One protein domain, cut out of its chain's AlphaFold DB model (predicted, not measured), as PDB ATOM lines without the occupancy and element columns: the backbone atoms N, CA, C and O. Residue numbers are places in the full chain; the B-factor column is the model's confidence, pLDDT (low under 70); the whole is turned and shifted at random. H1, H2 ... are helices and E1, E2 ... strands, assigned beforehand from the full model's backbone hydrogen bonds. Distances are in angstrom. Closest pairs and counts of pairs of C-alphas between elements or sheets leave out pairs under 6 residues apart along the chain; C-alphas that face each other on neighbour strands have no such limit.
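AT A GLANCE: This is residues 136 to 252 of the 573 residues of the protein "FAD-dependent oxidoreductase" of Streptomyces fagopyri (UniProt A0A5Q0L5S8). A twisted sheet of five strands has one helix, H1, across one of its faces: two layers, helix over sheet. Beyond the helix, the first residues of E1 and the last of E5 bend away from the sheet side by side. The printed part has 117 residues, with five named strands and one named helix in the order E1 E2 E3 E4 H1 E5; the sheet, E2 E3 E4 E1 E5, is antiparallel. The class is mixed, helices and strands, with under half of the residues in named elements. The whole is compact, with a radius of gyration of the C-alphas of 14.2 A and spans of 42 by 35 by 24 A.

HOW THE PARTS SIT: E1, residues 136 to 148, is an inner strand that bends by 68 degrees at residue 140. Its neighbour E5, residues 244 to 252, bends by 62 degrees at 249; N 143 and O 247 are 3.0 A apart. E2, residues 177 to 179, E3, residues 182 to 188, and E4, residues 196 to 202, form a meander of two hairpins, each strand the antiparallel neighbour of the one before; N 177 and O 184 are 2.8 A apart, N 185 and O 199 2.8 A. E1 is E4's antiparallel neighbour, N 144 and O 200 being 3.0 A apart, and E1 to E4 form a Greek key, a meander whose last strand neighbours the strand before it. H1, residues 216 to 227, is on the sheet at a height of 8.2 A, over E4 and, with 3 C-alphas each, only just over E3 and E1. It runs across the strands, 63 degrees from E4 on the local plane; their closest C-alphas, Val 200 and Val 223, are 6.5 A apart. In H1 every O i to N i+4 pair is within hydrogen-bond range. E4, H1 and E5 form a split strand-helix-strand unit, two strands running the same way with E1 between them, its crossover right-handed.

IN THESE COORDINATES: E1 starts at C-alpha 136 (-70.435, 87.462, 61.121) and measures 32.3 A, E3 20.7 A, E4 19.4 A, H1 16.3 A. E5 measures 23.3 A and ends at C-alpha 252 (-73.183, 91.135, 63.744).

THE WHOLE: The farthest C-alphas, Thr 136 and Pro 157, are 43.0 A apart. The printed part has no cut; the links E1 to E2, E4 to H1 and H1 to E5 are long. Residues 239 to 240 have pLDDT under 70.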
ATOM      1  N   THR A 136     -71.703  87.091  61.766       94.06
ATOM      2  CA  THR A 136     -70.435  87.462  61.121       94.06
ATOM      3  C   THR A 136     -69.619  88.411  61.988       94.06
ATOM      4  O   THR A 136     -70.185  89.271  62.668       94.06
ATOM      5  N   THR A 137     -68.297  88.309  61.889       93.06
ATOM      6  CA  THR A 137     -67.340  89.249  62.479       93.06
ATOM      7  C   THR A 137     -66.482  89.823  61.350       93.06
ATOM      8  O   THR A 137     -65.921  89.058  60.573       93.06
ATOM      9  N   ASP A 138     -66.415  91.149  61.224       92.06
ATOM     10  CA  ASP A 138     -65.392  91.830  60.414       92.06
ATOM     11  C   ASP A 138     -64.265  92.226  61.367       92.06
ATOM     12  O   ASP A 138     -64.448  93.146  62.157       92.06
ATOM     13  N   GLU A 139     -63.145  91.505  61.348       91.06
ATOM     14  CA  GLU A 139     -61.983  91.755  62.219       91.06
ATOM     15  C   GLU A 139     -61.086  92.898  61.710       91.06
ATOM     16  O   GLU A 139     -60.215  93.374  62.437       91.06
ATOM     17  N   THR A 140     -61.303  93.353  60.471       91.81
ATOM     18  CA  THR A 140     -60.470  94.367  59.800       91.81
ATOM     19  C   THR A 140     -60.952  95.797  60.033       91.81
ATOM     20  O   THR A 140     -60.238  96.767  59.760       91.81
ATOM     21  N   PHE A 141     -62.176  95.944  60.538       94.50
ATOM     22  CA  PHE A 141     -62.708  97.220  60.984       94.50
ATOM     23  C   PHE A 141     -62.030  97.674  62.278       94.50
ATOM     24  O   PHE A 141     -61.911  96.905  63.228       94.50
ATOM     25  N   VAL A 142     -61.680  98.955  62.380       94.19
ATOM     26  CA  VAL A 142     -61.312  99.568  63.660       94.19
ATOM     27  C   VAL A 142     -61.981 100.928  63.795       94.19
ATOM     28  O   VAL A 142     -61.859 101.788  62.924       94.19
ATOM     29  N   SER A 143     -62.650 101.148  64.927       94.00
ATOM     30  CA  SER A 143     -63.138 102.470  65.323       94.00
ATOM     31  C   SER A 143     -62.323 103.014  66.485       94.00
ATOM     32  O   SER A 143     -62.006 102.286  67.430       94.00
ATOM     33  N   ARG A 144     -61.998 104.306  66.432       94.56
ATOM     34  CA  ARG A 144     -61.390 105.051  67.540       94.56
ATOM     35  C   ARG A 144     -62.227 106.284  67.814       94.56
ATOM     36  O   ARG A 144     -62.629 106.977  66.883       94.56
ATOM     37  N   ALA A 145     -62.491 106.556  69.084       94.12
ATOM     38  CA  ALA A 145     -63.265 107.712  69.511       94.12
ATOM     39  C   ALA A 145     -62.677 108.326  70.780       94.12
ATOM     40  O   ALA A 145     -62.182 107.610  71.652       94.12
ATOM     41  N   GLY A 146     -62.769 109.646  70.909       92.88
ATOM     42  CA  GLY A 146     -62.337 110.358  72.103       92.88
ATOM     43  C   GLY A 146     -62.901 111.767  72.204       92.88
ATOM     44  O   GLY A 146     -63.399 112.321  71.226       92.88
ATOM     45  N   HIS A 147     -62.821 112.351  73.398       92.88
ATOM     46  CA  HIS A 147     -63.043 113.787  73.554       92.88
ATOM     47  C   HIS A 147     -61.766 114.536  73.167       92.88
ATOM     48  O   HIS A 147     -60.682 114.224  73.665       92.88
ATOM     49  N   ALA A 148     -61.899 115.523  72.286       94.44
ATOM     50  CA  ALA A 148     -60.804 116.361  71.820       94.44
ATOM     51  C   ALA A 148     -61.273 117.808  71.621       94.44
ATOM     52  O   ALA A 148     -62.426 118.065  71.277       94.44
ATOM     53  N   VAL A 149     -60.374 118.766  71.814       94.31
ATOM     54  CA  VAL A 149     -60.593 120.167  71.448       94.31
ATOM     55  C   VAL A 149     -60.157 120.332  69.998       94.31
ATOM     56  O   VAL A 149     -58.985 120.128  69.685       94.31
ATOM     57  N   VAL A 150     -61.104 120.678  69.127       94.50
ATOM     58  CA  VAL A 150     -60.851 121.126  67.752       94.50
ATOM     59  C   VAL A 150     -60.807 122.657  67.799       94.50
ATOM     60  O   VAL A 150     -61.732 123.227  68.373       94.50
ATOM     61  N   PRO A 151     -59.766 123.331  67.275       93.81
ATOM     62  CA  PRO A 151     -59.659 124.786  67.378       93.81
ATOM     63  C   PRO A 151     -60.789 125.526  66.658       93.81
ATOM     64  O   PRO A 151     -61.021 125.287  65.474       93.81
ATOM     65  N   ASP A 152     -61.408 126.494  67.337       92.31
ATOM     66  CA  ASP A 152     -62.501 127.316  66.790       92.31
ATOM     67  C   ASP A 152     -62.111 128.063  65.505       92.31
ATOM     68  O   ASP A 152     -62.950 128.293  64.643       92.31
ATOM     69  N   ALA A 153     -60.824 128.381  65.323       94.62
ATOM     70  CA  ALA A 153     -60.298 128.998  64.101       94.62
ATOM     71  C   ALA A 153     -60.432 128.115  62.840       94.62
ATOM     72  O   ALA A 153     -60.312 128.627  61.730       94.62
ATOM     73  N   LEU A 154     -60.669 126.808  63.003       94.75
ATOM     74  CA  LEU A 154     -60.973 125.871  61.916       94.75
ATOM     75  C   LEU A 154     -62.482 125.595  61.786       94.75
ATOM     76  O   LEU A 154     -62.885 124.823  60.921       94.75
ATOM     77  N   LEU A 155     -63.326 126.173  62.647       94.88
ATOM     78  CA  LEU A 155     -64.770 125.956  62.651       94.88
ATOM     79  C   LEU A 155     -65.489 127.163  62.045       94.88
ATOM     80  O   LEU A 155     -65.369 128.294  62.508       94.88
ATOM     81  N   THR A 156     -66.293 126.913  61.015       93.75
ATOM     82  CA  THR A 156     -67.103 127.944  60.359       93.75
ATOM     83  C   THR A 156     -68.151 128.485  61.344       93.75
ATOM     84  O   THR A 156     -68.978 127.701  61.831       93.75
ATOM     85  N   PRO A 157     -68.182 129.801  61.638       89.62
ATOM     86  CA  PRO A 157     -69.151 130.373  62.567       89.62
ATOM     87  C   PRO A 157     -70.602 130.078  62.161       89.62
ATOM     88  O   PRO A 157     -70.980 130.188  60.996       89.62
ATOM     89  N   GLY A 158     -71.429 129.699  63.135       87.38
ATOM     90  CA  GLY A 158     -72.849 129.387  62.939       87.38
ATOM     91  C   GLY A 158     -73.142 127.974  62.420       87.38
ATOM     92  O   GLY A 158     -74.071 127.351  62.926       87.38
ATOM     93  N   THR A 159     -72.367 127.437  61.470       89.62
ATOM     94  CA  THR A 159     -72.559 126.053  60.977       89.62
ATOM     95  C   THR A 159     -71.756 125.017  61.762       89.62
ATOM     96  O   THR A 159     -72.162 123.857  61.834       89.62
ATOM     97  N   GLY A 160     -70.623 125.414  62.351       92.31
ATOM     98  CA  GLY A 160     -69.682 124.505  63.010       92.31
ATOM     99  C   GLY A 160     -68.962 123.561  62.042       92.31
ATOM    100  O   GLY A 160     -68.424 122.545  62.474       92.31
ATOM    101  N   GLU A 161     -68.982 123.850  60.736       95.31
ATOM    102  CA  GLU A 161     -68.274 123.060  59.726       95.31
ATOM    103  C   GLU A 161     -66.762 123.229  59.856       95.31
ATOM    104  O   GLU A 161     -66.259 124.352  59.874       95.31
ATOM    105  N   LEU A 162     -66.047 122.106  59.911       96.06
ATOM    106  CA  LEU A 162     -64.595 122.064  59.990       96.06
ATOM    107  C   LEU A 162     -64.001 122.333  58.603       96.06
ATOM    108  O   LEU A 162     -64.148 121.518  57.691       96.06
ATOM    109  N   ASP A 163     -63.332 123.474  58.471       94.94
ATOM    110  CA  ASP A 163     -62.578 123.903  57.298       94.94
ATOM    111  C   ASP A 163     -61.085 123.671  57.577       94.94
ATOM    112  O   ASP A 163     -60.435 124.437  58.290       94.94
ATOM    113  N   LEU A 164     -60.559 122.538  57.099       93.88
ATOM    114  CA  LEU A 164     -59.171 122.135  57.321       93.88
ATOM    115  C   LEU A 164     -58.336 122.425  56.061       93.88
ATOM    116  O   LEU A 164     -58.596 121.817  55.016       93.88
ATOM    117  N   PRO A 165     -57.312 123.301  56.129       88.56
ATOM    118  CA  PRO A 165     -56.454 123.599  54.987       88.56
ATOM    119  C   PRO A 165     -55.855 122.337  54.352       88.56
ATOM    120  O   PRO A 165     -55.347 121.457  55.042       88.56
ATOM    121  N   GLY A 166     -55.921 122.254  53.023       83.94
ATOM    122  CA  GLY A 166     -55.432 121.109  52.246       83.94
ATOM    123  C   GLY A 166     -56.416 119.939  52.099       83.94
ATOM    124  O   GLY A 166     -56.197 119.098  51.234       83.94
ATOM    125  N   LEU A 167     -57.522 119.901  52.854       88.62
ATOM    126  CA  LEU A 167     -58.518 118.823  52.755       88.62
ATOM    127  C   LEU A 167     -59.421 118.931  51.511       88.62
ATOM    128  O   LEU A 167     -60.014 117.944  51.081       88.62
ATOM    129  N   GLY A 168     -59.564 120.133  50.943       83.69
ATOM    130  CA  GLY A 168     -60.366 120.394  49.738       83.69
ATOM    131  C   GLY A 168     -61.890 120.353  49.932       83.69
ATOM    132  O   GLY A 168     -62.625 120.665  48.998       83.69
ATOM    133  N   ALA A 169     -62.379 120.013  51.128       87.94
ATOM    134  CA  ALA A 169     -63.798 119.992  51.472       87.94
ATOM    135  C   ALA A 169     -64.023 120.336  52.952       87.94
ATOM    136  O   ALA A 169     -63.200 120.010  53.809       87.94
ATOM    137  N   ARG A 170     -65.177 120.941  53.258       93.56
ATOM    138  CA  ARG A 170     -65.628 121.193  54.634       93.56
ATOM    139  C   ARG A 170     -66.308 119.965  55.222       93.56
ATOM    140  O   ARG A 170     -67.140 119.337  54.565       93.56
ATOM    141  N   LEU A 171     -65.990 119.638  56.472       95.06
ATOM    142  CA  LEU A 171     -66.590 118.503  57.173       95.06
ATOM    143  C   LEU A 171     -67.724 118.969  58.084       95.06
ATOM    144  O   LEU A 171     -67.568 119.895  58.878       95.06
ATOM    145  N   ARG A 172     -68.869 118.290  58.007       94.00
ATOM    146  CA  ARG A 172     -70.069 118.660  58.763       94.00
ATOM    147  C   ARG A 172     -70.030 118.081  60.183       94.00
ATOM    148  O   ARG A 172     -69.740 116.884  60.326       94.00
ATOM    149  N   PRO A 173     -70.365 118.867  61.222       92.31
ATOM    150  CA  PRO A 173     -70.523 118.345  62.572       92.31
ATOM    151  C   PRO A 173     -71.750 117.426  62.641       92.31
ATOM    152  O   PRO A 173     -72.667 117.513  61.823       92.31
ATOM    153  N   TYR A 174     -71.765 116.506  63.605       87.56
ATOM    154  CA  TYR A 174     -72.802 115.478  63.795       87.56
ATOM    155  C   TYR A 174     -73.016 114.534  62.588       87.56
ATOM    156  O   TYR A 174     -73.896 113.665  62.615       87.56
ATOM    157  N   ALA A 175     -72.195 114.637  61.538       89.38
ATOM    158  CA  ALA A 175     -72.251 113.814  60.337       89.38
ATOM    159  C   ALA A 175     -71.191 112.701  60.342       89.38
ATOM    160  O   ALA A 175     -70.208 112.738  61.078       89.38
ATOM    161  N   HIS A 176     -71.409 111.695  59.496       92.19
ATOM    162  CA  HIS A 176     -70.386 110.719  59.129       92.19
ATOM    163  C   HIS A 176     -69.766 111.208  57.818       92.19
ATOM    164  O   HIS A 176     -70.353 111.010  56.753       92.19
ATOM    165  N   ASN A 177     -68.646 111.924  57.894       94.06
ATOM    166  CA  ASN A 177     -67.979 112.478  56.720       94.06
ATOM    167  C   ASN A 177     -67.086 111.395  56.114       94.06
ATOM    168  O   ASN A 177     -66.111 110.969  56.731       94.06
ATOM    169  N   ARG A 178     -67.463 110.906  54.933       94.44
ATOM    170  CA  ARG A 178     -66.760 109.833  54.225       94.44
ATOM    171  C   ARG A 178     -65.642 110.417  53.366       94.44
ATOM    172  O   ARG A 178     -65.872 111.366  52.625       94.44
ATOM    173  N   LEU A 179     -64.461 109.832  53.488       94.12
ATOM    174  CA  LEU A 179     -63.191 110.272  52.915       94.12
ATOM    175  C   LEU A 179     -62.479 109.058  52.288       94.12
ATOM    176  O   LEU A 179     -62.831 107.921  52.614       94.12
ATOM    177  N   PRO A 180     -61.457 109.245  51.434       92.19
ATOM    178  CA  PRO A 180     -60.695 108.124  50.879       92.19
ATOM    179  C   PRO A 180     -60.063 107.225  51.955       92.19
ATOM    180  O   PRO A 180     -60.034 106.008  51.795       92.19
ATOM    181  N   GLY A 181     -59.613 107.805  53.074       93.00
ATOM    182  CA  GLY A 181     -58.990 107.072  54.181       93.00
ATOM    183  C   GLY A 181     -59.958 106.430  55.186       93.00
ATOM    184  O   GLY A 181     -59.496 105.733  56.086       93.00
ATOM    185  N   GLY A 182     -61.275 106.657  55.085       95.94
ATOM    186  CA  GLY A 182     -62.259 106.131  56.042       95.94
ATOM    187  C   GLY A 182     -63.453 107.061  56.277       95.94
ATOM    188  O   GLY A 182     -63.897 107.778  55.383       95.94
ATOM    189  N   VAL A 183     -63.984 107.066  57.500       96.50
ATOM    190  CA  VAL A 183     -65.021 108.023  57.929       96.50
ATOM    191  C   VAL A 183     -64.522 108.827  59.119       96.50
ATOM    192  O   VAL A 183     -64.091 108.247  60.110       96.50
ATOM    193  N   PHE A 184     -64.646 110.153  59.046       96.56
ATOM    194  CA  PHE A 184     -64.416 111.077  60.154       96.56
ATOM    195  C   PHE A 184     -65.741 111.669  60.643       96.56
ATOM    196  O   PHE A 184     -66.598 112.093  59.863       96.56
ATOM    197  N   SER A 185     -65.908 111.742  61.956       94.94
ATOM    198  CA  SER A 185     -67.050 112.381  62.597       94.94
ATOM    199  C   SER A 185     -66.589 113.196  63.797       94.94
ATOM    200  O   SER A 185     -65.695 112.790  64.537       94.94
ATOM    201  N   PHE A 186     -67.211 114.355  63.985       94.69
ATOM    202  CA  PHE A 186     -67.014 115.204  65.149       94.69
ATOM    203  C   PHE A 186     -68.356 115.818  65.546       94.69
ATOM    204  O   PHE A 186     -69.209 116.073  64.693       94.69
ATOM    205  N   ALA A 187     -68.570 116.018  66.838       91.00
ATOM    206  CA  ALA A 187     -69.781 116.622  67.379       91.00
ATOM    207  C   ALA A 187     -69.439 117.380  68.661       91.00
ATOM    208  O   ALA A 187     -68.789 116.815  69.540       91.00
ATOM    209  N   ALA A 188     -69.890 118.627  68.791       87.25
ATOM    210  CA  ALA A 188     -69.893 119.291  70.090       87.25
ATOM    211  C   ALA A 188     -70.867 118.551  71.022       87.25
ATOM    212  O   ALA A 188     -71.938 118.115  70.595       87.25
ATOM    213  N   MET A 189     -70.495 118.374  72.289       76.94
ATOM    214  CA  MET A 189     -71.312 117.636  73.255       76.94
ATOM    215  C   MET A 189     -71.760 118.577  74.378       76.94
ATOM    216  O   MET A 189     -70.897 119.079  75.097       76.94
ATOM    217  N   PRO A 190     -73.073 118.779  74.617       74.38
ATOM    218  CA  PRO A 190     -73.552 119.627  75.717       74.38
ATOM    219  C   PRO A 190     -73.035 119.201  77.100       74.38
ATOM    220  O   PRO A 190     -72.861 120.030  77.983       74.38
ATOM    221  N   SER A 191     -72.742 117.908  77.275       72.19
ATOM    222  CA  SER A 191     -72.153 117.348  78.497       72.19
ATOM    223  C   SER A 191     -70.661 117.652  78.687       72.19
ATOM    224  O   SER A 191     -70.141 117.403  79.769       72.19
ATOM    225  N   HIS A 192     -69.966 118.149  77.657       78.06
ATOM    226  CA  HIS A 192     -68.537 118.476  77.686       78.06
ATOM    227  C   HIS A 192     -68.274 119.804  76.941       78.06
ATOM    228  O   HIS A 192     -67.733 119.786  75.832       78.06
ATOM    229  N   PRO A 193     -68.659 120.963  77.514       80.25
ATOM    230  CA  PRO A 193     -68.466 122.269  76.882       80.25
ATOM    231  C   PRO A 193     -67.008 122.517  76.465       80.25
ATOM    232  O   PRO A 193     -66.078 122.192  77.203       80.25
ATOM    233  N   GLY A 194     -66.810 123.076  75.268       83.19
ATOM    234  CA  GLY A 194     -65.483 123.311  74.677       83.19
ATOM    235  C   GLY A 194     -64.773 122.058  74.137       83.19
ATOM    236  O   GLY A 194     -63.683 122.171  73.580       83.19
ATOM    237  N   ALA A 195     -65.369 120.868  74.263       89.44
ATOM    238  CA  ALA A 195     -64.840 119.628  73.706       89.44
ATOM    239  C   ALA A 195     -65.785 119.012  72.665       89.44
ATOM    240  O   ALA A 195     -67.012 119.135  72.715       89.44
ATOM    241  N   HIS A 196     -65.180 118.291  71.729       92.31
ATOM    242  CA  HIS A 196     -65.855 117.558  70.674       92.31
ATOM    243  C   HIS A 196     -65.678 116.059  70.906       92.31
ATOM    244  O   HIS A 196     -64.575 115.595  71.194       92.31
ATOM    245  N   LEU A 197     -66.743 115.285  70.721       92.81
ATOM    246  CA  LEU A 197     -66.627 113.853  70.487       92.81
ATOM    247  C   LEU A 197     -66.111 113.660  69.060       92.81
ATOM    248  O   LEU A 197     -66.873 113.829  68.110       92.81
ATOM    249  N   VAL A 198     -64.831 113.324  68.921       95.50
ATOM    250  CA  VAL A 198     -64.201 112.947  67.651       95.50
ATOM    251  C   VAL A 198     -64.220 111.428  67.541       95.50
ATOM    252  O   VAL A 198     -63.826 110.736  68.479       95.50
ATOM    253  N   ALA A 199     -64.665 110.898  66.405       95.25
ATOM    254  CA  ALA A 199     -64.632 109.470  66.119       95.25
ATOM    255  C   ALA A 199     -64.312 109.184  64.649       95.25
ATOM    256  O   ALA A 199     -64.803 109.862  63.742       95.25
ATOM    257  N   VAL A 200     -63.514 108.146  64.431       96.56
ATOM    258  CA  VAL A 200     -63.006 107.714  63.129       96.56
ATOM    259  C   VAL A 200     -63.239 106.227  62.924       96.56
ATOM    260  O   VAL A 200     -63.079 105.440  63.859       96.56
ATOM    261  N   PHE A 201     -63.614 105.856  61.702       96.25
ATOM    262  CA  PHE A 201     -63.775 104.470  61.265       96.25
ATOM    263  C   PHE A 201     -62.773 104.162  60.149       96.25
ATOM    264  O   PHE A 201     -62.748 104.851  59.127       96.25
ATOM    265  N   GLU A 202     -61.982 103.113  60.351       95.75
ATOM    266  CA  GLU A 202     -61.032 102.550  59.393       95.75
ATOM    267  C   GLU A 202     -61.469 101.110  59.049       95.75
ATOM    268  O   GLU A 202     -61.949 100.384  59.920       95.75
ATOM    269  N   TRP A 203     -61.283 100.682  57.799       95.44
ATOM    270  CA  TRP A 203     -61.460  99.291  57.348       95.44
ATOM    271  C   TRP A 203     -60.125  98.735  56.854       95.44
ATOM    272  O   TRP A 203     -59.161  99.491  56.707       95.44
ATOM    273  N   ASP A 204     -60.080  97.426  56.599       92.50
ATOM    274  CA  ASP A 204     -58.927  96.742  56.001       92.50
ATOM    275  C   ASP A 204     -57.632  96.968  56.810       92.50
ATOM    276  O   ASP A 204     -56.514  97.013  56.292       92.50
ATOM    277  N   ARG A 205     -57.794  97.142  58.130       91.62
ATOM    278  CA  ARG A 205     -56.708  97.274  59.100       91.62
ATOM    279  C   ARG A 205     -56.311  95.892  59.624       91.62
ATOM    280  O   ARG A 205     -57.168  95.017  59.733       91.62
ATOM    281  N   PRO A 206     -55.041  95.694  60.019       87.88
ATOM    282  CA  PRO A 206     -54.666  94.534  60.818       87.88
ATOM    283  C   PRO A 206     -55.514  94.472  62.100       87.88
ATOM    284  O   PRO A 206     -55.734  95.532  62.703       87.88
ATOM    285  N   PRO A 207     -55.949  93.275  62.541       83.31
ATOM    286  CA  PRO A 207     -56.594  93.103  63.835       83.31
ATOM    287  C   PRO A 207     -55.740  93.706  64.953       83.31
ATOM    288  O   PRO A 207     -54.514  93.571  64.962       83.31
ATOM    289  N   VAL A 208     -56.390  94.389  65.893       83.44
ATOM    290  CA  VAL A 208     -55.722  95.032  67.029       83.44
ATOM    291  C   VAL A 208     -56.152  94.326  68.301       83.44
ATOM    292  O   VAL A 208     -57.347  94.183  68.542       83.44
ATOM    293  N   ASP A 209     -55.185  93.933  69.124       82.62
ATOM    294  CA  ASP A 209     -55.442  93.390  70.456       82.62
ATOM    295  C   ASP A 209     -56.313  94.352  71.294       82.62
ATOM    296  O   ASP A 209     -56.069  95.564  71.351       82.62
ATOM    297  N   GLU A 210     -57.348  93.815  71.941       75.62
ATOM    298  CA  GLU A 210     -58.231  94.578  72.829       75.62
ATOM    299  C   GLU A 210     -57.590  94.857  74.199       75.62
ATOM    300  O   GLU A 210     -57.962  95.836  74.845       75.62
ATOM    301  N   GLY A 211     -56.604  94.055  74.626       81.00
ATOM    302  CA  GLY A 211     -55.863  94.257  75.876       81.00
ATOM    303  C   GLY A 211     -54.921  95.467  75.855       81.00
ATOM    304  O   GLY A 211     -54.650  96.068  76.894       81.00
ATOM    305  N   THR A 212     -54.448  95.863  74.673       84.50
ATOM    306  CA  THR A 212     -53.530  96.989  74.477       84.50
ATOM    307  C   THR A 212     -54.219  98.331  74.789       84.50
ATOM    308  O   THR A 212     -55.186  98.688  74.110       84.50
ATOM    309  N   PRO A 213     -53.729  99.152  75.739       87.62
ATOM    310  CA  PRO A 213     -54.345 100.441  76.053       87.62
ATOM    311  C   PRO A 213     -54.399 101.391  74.846       87.62
ATOM    312  O   PRO A 213     -53.416 101.564  74.128       87.62
ATOM    313  N   VAL A 214     -55.547 102.039  74.632       91.44
ATOM    314  CA  VAL A 214     -55.706 103.075  73.597       91.44
ATOM    315  C   VAL A 214     -55.058 104.388  74.044       91.44
ATOM    316  O   VAL A 214     -55.221 104.811  75.189       91.44
ATOM    317  N   THR A 215     -54.340 105.065  73.141       93.50
ATOM    318  CA  THR A 215     -53.691 106.358  73.438       93.50
ATOM    319  C   THR A 215     -54.280 107.511  72.621       93.50
ATOM    320  O   THR A 215     -54.868 107.319  71.559       93.50
ATOM    321  N   PHE A 216     -54.135 108.748  73.109       94.38
ATOM    322  CA  PHE A 216     -54.591 109.923  72.350       94.38
ATOM    323  C   PHE A 216     -53.763 110.137  71.070       94.38
ATOM    324  O   PHE A 216     -54.311 110.574  70.064       94.38
ATOM    325  N   GLY A 217     -52.478 109.757  71.083       95.62
ATOM    326  CA  GLY A 217     -51.631 109.752  69.886       95.62
ATOM    327  C   GLY A 217     -52.155 108.786  68.822       95.62
ATOM    328  O   GLY A 217     -52.277 109.160  67.663       95.62
ATOM    329  N   GLU A 218     -52.604 107.593  69.225       94.56
ATOM    330  CA  GLU A 218     -53.240 106.618  68.327       94.56
ATOM    331  C   GLU A 218     -54.518 107.178  67.663       94.56
ATOM    332  O   GLU A 218     -54.773 106.933  66.480       94.56
ATOM    333  N   LEU A 219     -55.311 107.971  68.400       96.38
ATOM    334  CA  LEU A 219     -56.461 108.696  67.847       96.38
ATOM    335  C   LEU A 219     -56.018 109.807  66.875       96.38
ATOM    336  O   LEU A 219     -56.604 109.928  65.804       96.38
ATOM    337  N   GLN A 220     -54.975 110.579  67.203       97.19
ATOM    338  CA  GLN A 220     -54.409 111.605  66.312       97.19
ATOM    339  C   GLN A 220     -53.860 111.011  65.009       97.19
ATOM    340  O   GLN A 220     -54.139 111.531  63.933       97.19
ATOM    341  N   GLU A 221     -53.139 109.893  65.073       96.25
ATOM    342  CA  GLU A 221     -52.652 109.179  63.892       96.25
ATOM    343  C   GLU A 221     -53.789 108.614  63.036       96.25
ATOM    344  O   GLU A 221     -53.725 108.676  61.811       96.25
ATOM    345  N   SER A 222     -54.834 108.069  63.664       96.56
ATOM    346  CA  SER A 222     -56.021 107.567  62.966       96.56
ATOM    347  C   SER A 222     -56.779 108.695  62.262       96.56
ATOM    348  O   SER A 222     -57.092 108.576  61.079       96.56
ATOM    349  N   VAL A 223     -56.962 109.841  62.928       97.44
ATOM    350  CA  VAL A 223     -57.511 111.057  62.308       97.44
ATOM    351  C   VAL A 223     -56.645 111.521  61.136       97.44
ATOM    352  O   VAL A 223     -57.186 111.727  60.053       97.44
ATOM    353  N   ARG A 224     -55.314 111.589  61.288       96.19
ATOM    354  CA  ARG A 224     -54.396 111.946  60.191       96.19
ATOM    355  C   ARG A 224     -54.535 111.006  58.989       96.19
ATOM    356  O   ARG A 224     -54.605 111.481  57.860       96.19
ATOM    357  N   ARG A 225     -54.616 109.685  59.210       95.62
ATOM    358  CA  ARG A 225     -54.807 108.690  58.135       95.62
ATOM    359  C   ARG A 225     -56.149 108.843  57.419       95.62
ATOM    360  O   ARG A 225     -56.187 108.762  56.198       95.62
ATOM    361  N   VAL A 226     -57.235 109.060  58.163       96.50
ATOM    362  CA  VAL A 226     -58.590 109.176  57.595       96.50
ATOM    363  C   VAL A 226     -58.781 110.492  56.838       96.50
ATOM    364  O   VAL A 226     -59.385 110.489  55.766       96.50
ATOM    365  N   LEU A 227     -58.270 111.603  57.379       95.88
ATOM    366  CA  LEU A 227     -58.344 112.928  56.755       95.88
ATOM    367  C   LEU A 227     -57.343 113.109  55.605       95.88
ATOM    368  O   LEU A 227     -57.596 113.903  54.709       95.88
ATOM    369  N   GLY A 228     -56.193 112.430  55.646       93.88
ATOM    370  CA  GLY A 228     -55.049 112.741  54.778       93.88
ATOM    371  C   GLY A 228     -54.331 114.049  55.145       93.88
ATOM    372  O   GLY A 228     -53.463 114.495  54.400       93.88
ATOM    373  N   ALA A 229     -54.682 114.663  56.280       93.38
ATOM    374  CA  ALA A 229     -54.186 115.957  56.737       93.38
ATOM    375  C   ALA A 229     -54.091 116.012  58.274       93.38
ATOM    376  O   ALA A 229     -54.781 115.278  58.986       93.38
ATOM    377  N   ASP A 230     -53.245 116.902  58.789       92.94
ATOM    378  CA  ASP A 230     -53.057 117.120  60.223       92.94
ATOM    379  C   ASP A 230     -54.153 118.016  60.817       92.94
ATOM    380  O   ASP A 230     -54.184 119.220  60.580       92.94
ATOM    381  N   LEU A 231     -55.027 117.435  61.645       95.62
ATOM    382  CA  LEU A 231     -55.963 118.189  62.482       95.62
ATOM    383  C   LEU A 231     -55.283 118.541  63.822       95.62
ATOM    384  O   LEU A 231     -55.024 117.621  64.605       95.62
ATOM    385  N   PRO A 232     -55.026 119.828  64.138       93.81
ATOM    386  CA  PRO A 232     -54.379 120.251  65.387       93.81
ATOM    387  C   PRO A 232     -55.324 120.152  66.600       93.81
ATOM    388  O   PRO A 232     -55.693 121.151  67.214       93.81
ATOM    389  N   MET A 233     -55.735 118.929  66.943       94.56
ATOM    390  CA  MET A 233     -56.621 118.642  68.071       94.56
ATOM    391  C   MET A 233     -55.855 118.240  69.336       94.56
ATOM    392  O   MET A 233     -54.878 117.487  69.284       94.56
ATOM    393  N   ASN A 234     -56.352 118.699  70.485       93.19
ATOM    394  CA  ASN A 234     -55.741 118.498  71.802       93.19
ATOM    395  C   ASN A 234     -56.677 117.749  72.759       93.19
ATOM    396  O   ASN A 234     -57.886 117.688  72.537       93.19
ATOM    397  N   ARG A 235     -56.140 117.204  73.858       91.88
ATOM    398  CA  ARG A 235     -56.984 116.716  74.962       91.88
ATOM    399  C   ARG A 235     -57.718 117.901  75.608       91.88
ATOM    400  O   ARG A 235     -57.111 118.967  75.725       91.88
ATOM    401  N   PRO A 236     -58.971 117.748  76.069       88.06
ATOM    402  CA  PRO A 236     -59.627 118.791  76.846       88.06
ATOM    403  C   PRO A 236     -58.864 119.053  78.147       88.06
ATOM    404  O   PRO A 236     -58.522 118.118  78.871       88.06
ATOM    405  N   ALA A 237     -58.608 120.328  78.443       84.31
ATOM    406  CA  ALA A 237     -57.934 120.753  79.671       84.31
ATOM    407  C   ALA A 237     -58.854 120.709  80.909       84.31
ATOM    408  O   ALA A 237     -58.385 120.829  82.039       84.31
ATOM    409  N   THR A 238     -60.164 120.548  80.709       80.12
ATOM    410  CA  THR A 238     -61.153 120.461  81.786       80.12
ATOM    411  C   THR A 238     -60.985 119.165  82.594       80.12
ATOM    412  O   THR A 238     -60.822 118.095  82.003       80.12
ATOM    413  N   PRO A 239     -61.054 119.206  83.938       68.75
ATOM    414  CA  PRO A 239     -61.076 117.993  84.750       68.75
ATOM    415  C   PRO A 239     -62.322 117.150  84.453       68.75
ATOM    416  O   PRO A 239     -63.438 117.666  84.455       68.75
ATOM    417  N   GLY A 240     -62.152 115.845  84.229       69.31
ATOM    418  CA  GLY A 240     -63.278 114.930  84.037       69.31
ATOM    419  C   GLY A 240     -62.902 113.603  83.370       69.31
ATOM    420  O   GLY A 240     -61.786 113.448  82.869       69.31
ATOM    421  N   PRO A 241     -63.823 112.621  83.360       73.81
ATOM    422  CA  PRO A 241     -63.656 111.369  82.633       73.81
ATOM    423  C   PRO A 241     -63.829 111.601  81.123       73.81
ATOM    424  O   PRO A 241     -64.929 111.497  80.581       73.81
ATOM    425  N   HIS A 242     -62.735 111.902  80.430       82.75
ATOM    426  CA  HIS A 242     -62.750 112.031  78.972       82.75
ATOM    427  C   HIS A 242     -62.839 110.672  78.291       82.75
ATOM    428  O   HIS A 242     -62.152 109.728  78.684       82.75
ATOM    429  N   LEU A 243     -63.655 110.572  77.236       87.19
ATOM    430  CA  LEU A 243     -63.642 109.382  76.399       87.19
ATOM    431  C   LEU A 243     -62.275 109.243  75.735       87.19
ATOM    432  O   LEU A 243     -61.781 110.179  75.106       87.19
ATOM    433  N   LEU A 244     -61.746 108.027  75.785       91.31
ATOM    434  CA  LEU A 244     -60.816 107.505  74.802       91.31
ATOM    435  C   LEU A 244     -61.084 106.000  74.660       91.31
ATOM    436  O   LEU A 244     -60.992 105.258  75.635       91.31
ATOM    437  N   ARG A 245     -61.494 105.554  73.470       91.38
ATOM    438  CA  ARG A 245     -61.911 104.170  73.202       91.38
ATOM    439  C   ARG A 245     -61.438 103.710  71.829       91.38
ATOM    440  O   ARG A 245     -61.569 104.444  70.851       91.38
ATOM    441  N   ARG A 246     -61.002 102.452  71.759       92.38
ATOM    442  CA  ARG A 246     -60.919 101.660  70.526       92.38
ATOM    443  C   ARG A 246     -62.033 100.605  70.509       92.38
ATOM    444  O   ARG A 246     -62.488 100.160  71.563       92.38
ATOM    445  N   VAL A 247     -62.482 100.234  69.318       90.25
ATOM    446  CA  VAL A 247     -63.278  99.031  69.047       90.25
ATOM    447  C   VAL A 247     -62.568  98.291  67.924       90.25
ATOM    448  O   VAL A 247     -62.406  98.863  66.844       90.25
ATOM    449  N   ALA A 248     -62.107  97.072  68.200       90.06
ATOM    450  CA  ALA A 248     -61.504  96.195  67.208       90.06
ATOM    451  C   ALA A 248     -62.589  95.268  66.643       90.06
ATOM    452  O   ALA A 248     -63.277  94.560  67.373       90.06
ATOM    453  N   GLY A 249     -62.769  95.330  65.331       90.38
ATOM    454  CA  GLY A 249     -63.783  94.605  64.591       90.38
ATOM    455  C   GLY A 249     -65.237  95.035  64.830       90.38
ATOM    456  O   GLY A 249     -65.562  95.904  65.644       90.38
ATOM    457  N   ILE A 250     -66.144  94.410  64.078       90.38
ATOM    458  CA  ILE A 250     -67.600  94.516  64.244       90.38
ATOM    459  C   ILE A 250     -68.202  93.120  64.263       90.38
ATOM    460  O   ILE A 250     -68.144  92.392  63.274       90.38
ATOM    461  N   ASN A 251     -68.882  92.791  65.357       92.50
ATOM    462  CA  ASN A 251     -69.761  91.632  65.427       92.50
ATOM    463  C   ASN A 251     -71.166  91.999  64.925       92.50
ATOM    464  O   ASN A 251     -71.699  93.055  65.257       92.50
ATOM    465  N   SER A 252     -71.766  91.118  64.129       95.88
ATOM    466  CA  SER A 252     -73.183  91.135  63.744       95.88
ATOM    467  C   SER A 252     -73.741  89.731  63.953       95.88
ATOM    468  O   SER A 252     -73.651  88.889  63.057       95.88
TER     469      SER A 252